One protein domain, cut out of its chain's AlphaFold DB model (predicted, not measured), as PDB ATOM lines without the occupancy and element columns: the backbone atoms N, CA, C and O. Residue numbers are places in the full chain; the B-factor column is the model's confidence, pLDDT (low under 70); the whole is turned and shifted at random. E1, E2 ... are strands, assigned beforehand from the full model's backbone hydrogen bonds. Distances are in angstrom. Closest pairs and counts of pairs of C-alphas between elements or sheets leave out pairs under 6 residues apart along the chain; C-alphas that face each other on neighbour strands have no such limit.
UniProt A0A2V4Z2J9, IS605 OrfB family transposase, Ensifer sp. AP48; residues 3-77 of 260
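AT A GLANCE: This is residues 3 to 77 of the 260 residues of the protein "IS605 OrfB family transposase" of Ensifer sp. AP48 (UniProt A0A2V4Z2J9). Two small antiparallel sheets stand only partly face to face, the short strands E2, E3 and E4 crossing over part of one face of a longer sheet made of E1 and the long hairpin E5 and E6, whose other face is bare. A long leading stretch with no named element, residues 3 to 19, loops round one end of the two sheets, and its residues 12 to 17 stick out. The printed part has 75 residues, with no named helix and six named strands in the order E1 to E6; one sheet runs E1, E5, E6 and the other E2, E3, E4. The class is all strand, though under half of the residues, 35 of 75, are in named elements. The whole is compact, with a radius of gyration of the C-alphas of 12.2 A, and only just elongated, with spans of 36 by 24 by 19 A.

HOW THE PARTS SIT: Go from the first printed residue through residues 3 to 19 and you reach E1, residues 20 to 24. Its neighbour is E5, residues 56 to 65, antiparallel at 174 degrees between directions; look at C-alphas 20 and 63, which face each other at 4.2 A, and at N 21 and O 62, within hydrogen-bond range at 2.8 A. On the other side of E5 is E6, residues 68 to 76, antiparallel to it at 161 degrees. In this hairpin, C-alphas 60 and 73 face each other at 4.5 A, and N 63 and O 70 are within hydrogen-bond range at 2.9 A. E1 and E6 are the edge strands of this sheet, and E5 is the inner one. Now return to E1 and follow the short link of 6 residues to E2, residues 31 to 33. E2 makes a hairpin with E3, residues 36 to 39, antiparallel at 165 degrees, with N 33 and O 36 at 2.9 A, within hydrogen-bond range. E3 makes a further hairpin with E4, residues 43 to 46, at 150 degrees, and here N 45 and O 37 are within range at 2.8 A. E2, E3 and E4 form a meander, each strand the antiparallel neighbour of the one before. Between the two sheets, E2 and E5 are only just apart, their closest C-alphas 8.1 A from each other, and E1 and E3 are only just apart at 8.4 A. E4 and E6 are apart too.

IN THESE COORDINATES: Find Trp 3 with its C-alpha at (-1.997, 22.887, 44.520), where the printed part begins. E1 starts at C-alpha 20, at (1.826, 26.956, 31.404), and runs 13.7 A to C-alpha 24. E2, from Arg 31 to Asp 33, is 6.6 A long; E3, from Arg 36 to Leu 39, is 9.6 A; E4, from Gly 43 to Arg 46, is 10.2 A. The longest strand by residues is E5, 26.4 A from C-alpha 56 at (5.278, 5.800, 37.208) to C-alpha 65. E6 runs 26.0 A from Arg 68 to C-alpha 76, at (0.754, 5.391, 35.038).

THE WHOLE: The two C-alphas farthest apart are those of Arg 15 and Thr 54, at 37.3 A, while those of Trp 3 and Thr 77 are 20.8 A apart. The printed part has no cut. The links E2 to E3, E3 to E4 and E5 to E6 are tight, those from E1 to E2 and from E4 to E5 are short, and no link is long. Read the B-factor column for confidence: the mean pLDDT of the printed part is 76.0, and residues 3 to 19 are under 70.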
ATOM      1  N   TRP A   3      -2.168  21.429  44.450       28.36
ATOM      2  CA  TRP A   3      -1.997  22.887  44.520       28.36
ATOM      3  C   TRP A   3      -0.614  23.261  45.039       28.36
ATOM      4  O   TRP A   3      -0.038  22.455  45.742       28.36
ATOM      5  N   PHE A   4      -0.125  24.476  44.784       36.50
ATOM      6  CA  PHE A   4       1.081  25.023  45.428       36.50
ATOM      7  C   PHE A   4       0.767  26.299  46.202       36.50
ATOM      8  O   PHE A   4      -0.028  27.121  45.741       36.50
ATOM      9  N   VAL A   5       1.453  26.491  47.329       29.42
ATOM     10  CA  VAL A   5       1.633  27.792  47.989       29.42
ATOM     11  C   VAL A   5       3.140  28.012  48.106       29.42
ATOM     12  O   VAL A   5       3.834  27.233  48.751       29.42
ATOM     13  N   GLY A   6       3.661  29.037  47.434       30.83
ATOM     14  CA  GLY A   6       5.080  29.378  47.486       30.83
ATOM     15  C   GLY A   6       5.409  30.573  46.600       30.83
ATOM     16  O   GLY A   6       5.058  30.597  45.424       30.83
ATOM     17  N   GLU A   7       6.068  31.566  47.186       34.41
ATOM     18  CA  GLU A   7       6.368  32.884  46.611       34.41
ATOM     19  C   GLU A   7       7.686  32.924  45.808       34.41
ATOM     20  O   GLU A   7       8.196  33.994  45.492       34.41
ATOM     21  N   LYS A   8       8.268  31.772  45.448       33.75
ATOM     22  CA  LYS A   8       9.536  31.752  44.704       33.75
ATOM     23  C   LYS A   8       9.311  31.898  43.196       33.75
ATOM     24  O   LYS A   8       8.411  31.284  42.626       33.75
ATOM     25  N   GLN A   9      10.108  32.791  42.605       36.25
ATOM     26  CA  GLN A   9       9.981  33.369  41.267       36.25
ATOM     27  C   GLN A   9       9.577  32.365  40.180       36.25
ATOM     28  O   GLN A   9      10.173  31.307  40.001       36.25
ATOM     29  N   ALA A  10       8.537  32.753  39.440       40.28
ATOM     30  CA  ALA A  10       8.082  32.078  38.234       40.28
ATOM     31  C   ALA A  10       9.184  32.067  37.155       40.28
ATOM     32  O   ALA A  10       9.972  33.013  37.105       40.28
ATOM     33  N   PRO A  11       9.195  31.079  36.238       34.28
ATOM     34  CA  PRO A  11      10.048  31.142  35.055       34.28
ATOM     35  C   PRO A  11       9.776  32.441  34.281       34.28
ATOM     36  O   PRO A  11       8.624  32.799  34.008       34.28
ATOM     37  N   SER A  12      10.841  33.187  33.991       32.09
ATOM     38  CA  SER A  12      10.775  34.500  33.359       32.09
ATOM     39  C   SER A  12      10.478  34.398  31.859       32.09
ATOM     40  O   SER A  12      11.267  33.853  31.102       32.09
ATOM     41  N   GLN A  13       9.358  35.020  31.483       38.50
ATOM     42  CA  GLN A  13       8.943  35.544  30.173       38.50
ATOM     43  C   GLN A  13       8.802  34.613  28.952       38.50
ATOM     44  O   GLN A  13       9.765  34.172  28.344       38.50
ATOM     45  N   ALA A  14       7.565  34.573  28.442       26.09
ATOM     46  CA  ALA A  14       7.287  34.759  27.018       26.09
ATOM     47  C   ALA A  14       6.000  35.590  26.860       26.09
ATOM     48  O   ALA A  14       5.049  35.450  27.633       26.09
ATOM     49  N   ARG A  15       5.983  36.491  25.872       30.64
ATOM     50  CA  ARG A  15       4.959  37.518  25.590       30.64
ATOM     51  C   ARG A  15       3.612  36.979  25.072       30.64
ATOM     52  O   ARG A  15       2.876  37.700  24.409       30.64
ATOM     53  N   HIS A  16       3.233  35.757  25.431       33.78
ATOM     54  CA  HIS A  16       1.932  35.188  25.093       33.78
ATOM     55  C   HIS A  16       1.197  34.718  26.349       33.78
ATOM     56  O   HIS A  16       1.772  34.237  27.318       33.78
ATOM     57  N   CYS A  17      -0.114  34.927  26.342       37.62
ATOM     58  CA  CYS A  17      -1.064  34.814  27.448       37.62
ATOM     59  C   CYS A  17      -1.298  33.390  27.995       37.62
ATOM     60  O   CYS A  17      -2.343  33.137  28.598       37.62
ATOM     61  N   VAL A  18      -0.331  32.479  27.859       44.44
ATOM     62  CA  VAL A  18      -0.410  31.108  28.369       44.44
ATOM     63  C   VAL A  18       0.744  30.873  29.341       44.44
ATOM     64  O   VAL A  18       1.884  30.642  28.964       44.44
ATOM     65  N   THR A  19       0.444  30.966  30.634       69.31
ATOM     66  CA  THR A  19       1.398  30.740  31.736       69.31
ATOM     67  C   THR A  19       1.400  29.263  32.126       69.31
ATOM     68  O   THR A  19       1.080  28.901  33.260       69.31
ATOM     69  N   SER A  20       1.681  28.389  31.156       75.25
ATOM     70  CA  SER A  20       1.826  26.956  31.404       75.25
ATOM     71  C   SER A  20       3.140  26.416  30.870       75.25
ATOM     72  O   SER A  20       3.583  26.805  29.797       75.25
ATOM     73  N   PHE A  21       3.713  25.478  31.609       84.69
ATOM     74  CA  PHE A  21       4.927  24.750  31.278       84.69
ATOM     75  C   PHE A  21       4.658  23.248  31.417       84.69
ATOM     76  O   PHE A  21       3.969  22.825  32.347       84.69
ATOM     77  N   CYS A  22       5.197  22.442  30.506       84.94
ATOM     78  CA  CYS A  22       5.070  20.988  30.520       84.94
ATOM     79  C   CYS A  22       6.457  20.347  30.534       84.94
ATOM     80  O   CYS A  22       7.312  20.744  29.750       84.94
ATOM     81  N   ALA A  23       6.648  19.321  31.361       85.88
ATOM     82  CA  ALA A  23       7.854  18.499  31.368       85.88
ATOM     83  C   ALA A  23       7.489  17.012  31.315       85.88
ATOM     84  O   ALA A  23       6.641  16.546  32.083       85.88
ATOM     85  N   ALA A  24       8.124  16.274  30.406       88.12
ATOM     86  CA  ALA A  24       8.103  14.813  30.380       88.12
ATOM     87  C   ALA A  24       9.151  14.252  31.354       88.12
ATOM     88  O   ALA A  24      10.159  14.902  31.632       88.12
ATOM     89  N   ASN A  25       8.898  13.060  31.894       85.94
ATOM     90  CA  ASN A  25       9.739  12.436  32.915       85.94
ATOM     91  C   ASN A  25      10.656  11.333  32.365       85.94
ATOM     92  O   ASN A  25      10.797  10.280  32.983       85.94
ATOM     93  N   GLU A  26      11.240  11.536  31.188       77.38
ATOM     94  CA  GLU A  26      12.059  10.510  30.524       77.38
ATOM     95  C   GLU A  26      13.394  10.267  31.250       77.38
ATOM     96  O   GLU A  26      13.821   9.124  31.359       77.38
ATOM     97  N   ALA A  27      13.987  11.304  31.854       75.62
ATOM     98  CA  ALA A  27      15.274  11.233  32.563       75.62
ATOM     99  C   ALA A  27      15.177  11.571  34.069       75.62
ATOM    100  O   ALA A  27      16.141  12.023  34.685       75.62
ATOM    101  N   GLY A  28      13.997  11.430  34.687       79.69
ATOM    102  CA  GLY A  28      13.789  11.873  36.077       79.69
ATOM    103  C   GLY A  28      13.768  13.401  36.235       79.69
ATOM    104  O   GLY A  28      14.086  13.928  37.305       79.69
ATOM    105  N   THR A  29      13.392  14.093  35.156       83.19
ATOM    106  CA  THR A  29      13.269  15.549  34.991       83.19
ATOM    107  C   THR A  29      12.466  16.218  36.108       83.19
ATOM    108  O   THR A  29      12.724  17.367  36.464       83.19
ATOM    109  N   PHE A  30      11.500  15.506  36.692       88.44
ATOM    110  CA  PHE A  30      10.821  15.939  37.905       88.44
ATOM    111  C   PHE A  30      10.620  14.767  38.865       88.44
ATOM    112  O   PHE A  30      10.495  13.611  38.464       88.44
ATOM    113  N   ARG A  31      10.582  15.067  40.163       90.62
ATOM    114  CA  ARG A  31      10.409  14.063  41.223       90.62
ATOM    115  C   ARG A  31       9.341  14.515  42.191       90.62
ATOM    116  O   ARG A  31       9.242  15.707  42.454       90.62
ATOM    117  N   VAL A  32       8.572  13.585  42.732       90.31
ATOM    118  CA  VAL A  32       7.618  13.872  43.803       90.31
ATOM    119  C   VAL A  32       8.117  13.203  45.070       90.31
ATOM    120  O   VAL A  32       8.486  12.036  45.043       90.31
ATOM    121  N   ASP A  33       8.113  13.960  46.156       89.75
ATOM    122  CA  ASP A  33       8.346  13.468  47.505       89.75
ATOM    123  C   ASP A  33       7.216  13.995  48.386       89.75
ATOM    124  O   ASP A  33       7.123  15.200  48.631       89.75
ATOM    125  N   SER A  34       6.350  13.094  48.845       87.12
ATOM    126  CA  SER A  34       5.251  13.421  49.752       87.12
ATOM    127  C   SER A  34       4.403  14.593  49.220       87.12
ATOM    128  O   SER A  34       3.747  14.488  48.182       87.12
ATOM    129  N   GLN A  35       4.443  15.744  49.895       90.69
ATOM    130  CA  GLN A  35       3.768  16.983  49.506       90.69
ATOM    131  C   GLN A  35       4.716  17.981  48.823       90.69
ATOM    132  O   GLN A  35       4.576  19.192  48.977       90.69
ATOM    133  N   ARG A  36       5.727  17.524  48.088       91.62
ATOM    134  CA  ARG A  36       6.655  18.377  47.333       91.62
ATOM    135  C   ARG A  36       6.916  17.790  45.954       91.62
ATOM    136  O   ARG A  36       6.930  16.578  45.775       91.62
ATOM    137  N   ILE A  37       7.153  18.657  44.976       91.75
ATOM    138  CA  ILE A  37       7.651  18.261  43.654       91.75
ATOM    139  C   ILE A  37       8.923  19.042  43.347       91.75
ATOM    140  O   ILE A  37       9.011  20.239  43.615       91.75
ATOM    141  N   LYS A  38       9.911  18.360  42.786       91.81
ATOM    142  CA  LYS A  38      11.092  18.962  42.186       91.81
ATOM    143  C   LYS A  38      10.788  19.212  40.719       91.81
ATOM    144  O   LYS A  38      10.589  18.251  39.985       91.81
ATOM    145  N   LEU A  39      10.730  20.472  40.309       90.00
ATOM    146  CA  LEU A  39      10.531  20.868  38.916       90.00
ATOM    147  C   LEU A  39      11.868  21.260  38.268       90.00
ATOM    148  O   LEU A  39      12.764  21.737  38.975       90.00
ATOM    149  N   PRO A  40      11.995  21.133  36.935       84.44
ATOM    150  CA  PRO A  40      13.135  21.674  36.202       84.44
ATOM    151  C   PRO A  40      13.273  23.169  36.467       84.44
ATOM    152  O   PRO A  40      12.267  23.880  36.455       84.44
ATOM    153  N   VAL A  41      14.504  23.638  36.682       82.94
ATOM    154  CA  VAL A  41      14.866  25.053  36.905       82.94
ATOM    155  C   VAL A  41      14.354  25.652  38.227       82.94
ATOM    156  O   VAL A  41      15.098  26.348  38.905       82.94
ATOM    157  N   VAL A  42      13.119  25.360  38.640       86.19
ATOM    158  CA  VAL A  42      12.492  25.919  39.853       86.19
ATOM    159  C   VAL A  42      12.960  25.203  41.128       86.19
ATOM    160  O   VAL A  42      13.004  25.805  42.199       86.19
ATOM    161  N   GLY A  43      13.310  23.917  41.035       89.06
ATOM    162  CA  GLY A  43      13.688  23.107  42.193       89.06
ATOM    163  C   GLY A  43      12.481  22.599  42.985       89.06
ATOM    164  O   GLY A  43      11.418  22.340  42.419       89.06
ATOM    165  N   TRP A  44      12.658  22.382  44.291       91.38
ATOM    166  CA  TRP A  44      11.617  21.834  45.168       91.38
ATOM    167  C   TRP A  44      10.547  22.868  45.512       91.38
ATOM    168  O   TRP A  44      10.842  23.935  46.049       91.38
ATOM    169  N   VAL A  45       9.284  22.513  45.281       90.88
ATOM    170  CA  VAL A  45       8.122  23.352  45.586       90.88
ATOM    171  C   VAL A  45       7.102  22.550  46.391       90.88
ATOM    172  O   VAL A  45       6.835  21.385  46.086       90.88
ATOM    173  N   ARG A  46       6.520  23.171  47.423       91.56
ATOM    174  CA  ARG A  46       5.516  22.543  48.296       91.56
ATOM    175  C   ARG A  46       4.152  22.473  47.623       91.56
ATOM    176  O   ARG A  46       3.565  23.499  47.280       91.56
ATOM    177  N   MET A  47       3.648  21.258  47.488       89.31
ATOM    178  CA  MET A  47       2.276  20.958  47.127       89.31
ATOM    179  C   MET A  47       1.369  21.007  48.359       89.31
ATOM    180  O   MET A  47       1.798  20.763  49.479       89.31
ATOM    181  N   ARG A  48       0.087  21.280  48.144       88.19
ATOM    182  CA  ARG A  48      -0.963  21.232  49.163       88.19
ATOM    183  C   ARG A  48      -1.408  19.808  49.466       88.19
ATOM    184  O   ARG A  48      -1.863  19.518  50.559       88.19
ATOM    185  N   GLU A  49      -1.335  18.946  48.463       85.69
ATOM    186  CA  GLU A  49      -1.742  17.552  48.549       85.69
ATOM    187  C   GLU A  49      -0.604  16.685  48.013       85.69
ATOM    188  O   GLU A  49       0.116  17.098  47.099       85.69
ATOM    189  N   ALA A  50      -0.460  15.483  48.565       88.00
ATOM    190  CA  ALA A  50       0.425  14.465  48.017       88.00
ATOM    191  C   ALA A  50      -0.210  13.803  46.784       88.00
ATOM    192  O   ALA A  50      -1.432  13.829  46.598       88.00
ATOM    193  N   VAL A  51       0.614  13.195  45.927       86.88
ATOM    194  CA  VAL A  51       0.103  12.373  44.822       86.88
ATOM    195  C   VAL A  51      -0.652  11.182  45.414       86.88
ATOM    196  O   VAL A  51      -0.113  10.444  46.226       86.88
ATOM    197  N   ARG A  52      -1.917  11.024  45.014       84.94
ATOM    198  CA  ARG A  52      -2.844  10.025  45.576       84.94
ATOM    199  C   ARG A  52      -2.673   8.616  45.003       84.94
ATOM    200  O   ARG A  52      -3.318   7.699  45.487       84.94
ATOM    201  N   PHE A  53      -1.892   8.481  43.937       85.25
ATOM    202  CA  PHE A  53      -1.717   7.237  43.194       85.25
ATOM    203  C   PHE A  53      -0.261   6.808  43.253       85.25
ATOM    204  O   PHE A  53       0.635   7.638  43.070       85.25
ATOM    205  N   THR A  54      -0.040   5.516  43.433       85.94
ATOM    206  CA  THR A  54       1.274   4.896  43.321       85.94
ATOM    207  C   THR A  54       1.492   4.512  41.867       85.94
ATOM    208  O   THR A  54       0.609   3.954  41.216       85.94
ATOM    209  N   GLY A  55       2.646   4.854  41.303       88.00
ATOM    210  CA  GLY A  55       2.922   4.520  39.913       88.00
ATOM    211  C   GLY A  55       4.021   5.353  39.273       88.00
ATOM    212  O   GLY A  55       4.663   6.192  39.910       88.00
ATOM    213  N   LYS A  56       4.233   5.127  37.977       90.50
ATOM    214  CA  LYS A  56       5.278   5.800  37.208       90.50
ATOM    215  C   LYS A  56       4.819   7.198  36.806       90.50
ATOM    216  O   LYS A  56       3.860   7.372  36.056       90.50
ATOM    217  N   LEU A  57       5.540   8.214  37.274       91.81
ATOM    218  CA  LEU A  57       5.329   9.599  36.855       91.81
ATOM    219  C   LEU A  57       5.761   9.765  35.390       91.81
ATOM    220  O   LEU A  57       6.910   9.482  35.059       91.81
ATOM    221  N   LYS A  58       4.864  10.242  34.519       92.75
ATOM    222  CA  LYS A  58       5.112  10.389  33.068       92.75
ATOM    223  C   LYS A  58       5.310  11.831  32.636       92.75
ATOM    224  O   LYS A  58       6.211  12.140  31.863       92.75
ATOM    225  N   ARG A  59       4.435  12.723  33.099       91.94
ATOM    226  CA  ARG A  59       4.406  14.124  32.669       91.94
ATOM    227  C   ARG A  59       3.885  15.014  33.782       91.94
ATOM    228  O   ARG A  59       2.961  14.629  34.493       91.94
ATOM    229  N   VAL A  60       4.424  16.220  33.887       91.56
ATOM    230  CA  VAL A  60       3.853  17.286  34.706       91.56
ATOM    231  C   VAL A  60       3.526  18.483  33.829       91.56
ATOM    232  O   VAL A  60       4.330  18.908  33.003       91.56
ATOM    233  N   THR A  61       2.336  19.039  34.018       91.06
ATOM    234  CA  THR A  61       1.934  20.321  33.441       91.06
ATOM    235  C   THR A  61       1.699  21.304  34.570       91.06
ATOM    236  O   THR A  61       0.735  21.174  35.331       91.06
ATOM    237  N   VAL A  62       2.578  22.293  34.672       90.50
ATOM    238  CA  VAL A  62       2.440  23.435  35.569       90.50
ATOM    239  C   VAL A  62       1.638  24.502  34.843       90.50
ATOM    240  O   VAL A  62       1.943  24.857  33.711       90.50
ATOM    241  N   SER A  63       0.582  25.008  35.462       89.19
ATOM    242  CA  SER A  63      -0.278  26.034  34.867       89.19
ATOM    243  C   SER A  63      -0.735  27.023  35.921       89.19
ATOM    244  O   SER A  63      -0.804  26.687  37.105       89.19
ATOM    245  N   ARG A  64      -1.067  28.239  35.496       85.56
ATOM    246  CA  ARG A  64      -1.616  29.269  36.375       85.56
ATOM    247  C   ARG A  64      -3.069  29.566  36.019       85.56
ATOM    248  O   ARG A  64      -3.385  29.889  34.876       85.56
ATOM    249  N   GLU A  65      -3.949  29.518  37.014       84.81
ATOM    250  CA  GLU A  65      -5.334  29.990  36.904       84.81
ATOM    251  C   GLU A  65      -5.523  31.161  37.874       84.81
ATOM    252  O   GLU A  65      -5.285  31.032  39.076       84.81
ATOM    253  N   ALA A  66      -5.913  32.323  37.345       87.00
ATOM    254  CA  ALA A  66      -5.929  33.588  38.080       87.00
ATOM    255  C   ALA A  66      -4.574  33.880  38.768       87.00
ATOM    256  O   ALA A  66      -3.588  34.229  38.115       87.00
ATOM    257  N   ASP A  67      -4.514  33.770  40.088       81.62
ATOM    258  CA  ASP A  67      -3.336  34.033  40.908       81.62
ATOM    259  C   ASP A  67      -2.723  32.775  41.528       81.62
ATOM    260  O   ASP A  67      -1.860  32.892  42.390       81.62
ATOM    261  N   ARG A  68      -3.152  31.586  41.097       85.25
ATOM    262  CA  ARG A  68      -2.778  30.311  41.713       85.25
ATOM    263  C   ARG A  68      -2.107  29.388  40.702       85.25
ATOM    264  O   ARG A  68      -2.512  29.344  39.540       85.25
ATOM    265  N   TRP A  69      -1.082  28.669  41.155       88.88
ATOM    266  CA  TRP A  69      -0.337  27.691  40.363       88.88
ATOM    267  C   TRP A  69      -0.804  26.269  40.666       88.88
ATOM    268  O   TRP A  69      -1.113  25.922  41.807       88.88
ATOM    269  N   PHE A  70      -0.825  25.442  39.628       87.75
ATOM    270  CA  PHE A  70      -1.300  24.066  39.665       87.75
ATOM    271  C   PHE A  70      -0.318  23.156  38.947       87.75
ATOM    272  O   PHE A  70       0.096  23.495  37.838       87.75
ATOM    273  N   ALA A  71      -0.042  21.977  39.509       89.06
ATOM    274  CA  ALA A  71       0.579  20.883  38.768       89.06
ATOM    275  C   ALA A  71      -0.454  19.793  38.478       89.06
ATOM    276  O   ALA A  71      -1.080  19.219  39.376       89.06
ATOM    277  N   SER A  72      -0.615  19.499  37.193       90.38
ATOM    278  CA  SER A  72      -1.286  18.293  36.720       90.38
ATOM    279  C   SER A  72      -0.216  17.244  36.467       90.38
ATOM    280  O   SER A  72       0.581  17.404  35.547       90.38
ATOM    281  N   ILE A  73      -0.177  16.206  37.296       91.25
ATOM    282  CA  ILE A  73       0.806  15.127  37.203       91.25
ATOM    283  C   ILE A  73       0.112  13.914  36.584       91.25
ATOM    284  O   ILE A  73      -0.932  13.481  37.071       91.25
ATOM    285  N   MET A  74       0.670  13.410  35.488       91.81
ATOM    286  CA  MET A  74       0.257  12.175  34.835       91.81
ATOM    287  C   MET A  74       1.024  11.013  35.460       91.81
ATOM    288  O   MET A  74       2.258  11.011  35.452       91.81
ATOM    289  N   VAL A  75       0.276  10.044  35.978       90.88
ATOM    290  CA  VAL A  75       0.799   8.845  36.632       90.88
ATOM    291  C   VAL A  75       0.235   7.634  35.905       90.88
ATOM    292  O   VAL A  75      -0.974   7.541  35.705       90.88
ATOM    293  N   GLU A  76       1.113   6.733  35.488       89.50
ATOM    294  CA  GLU A  76       0.754   5.391  35.038       89.50
ATOM    295  C   GLU A  76       0.661   4.497  36.276       89.50
ATOM    296  O   GLU A  76       1.645   4.358  37.002       89.50
ATOM    297  N   THR A  77      -0.530   3.972  36.563       87.56
ATOM    298  CA  THR A  77      -0.846   3.278  37.818       87.56
ATOM    299  C   THR A  77      -1.790   2.105  37.574       87.56
ATOM    300  O   THR A  77      -2.660   2.186  36.706       87.56
TER     301      THR A  77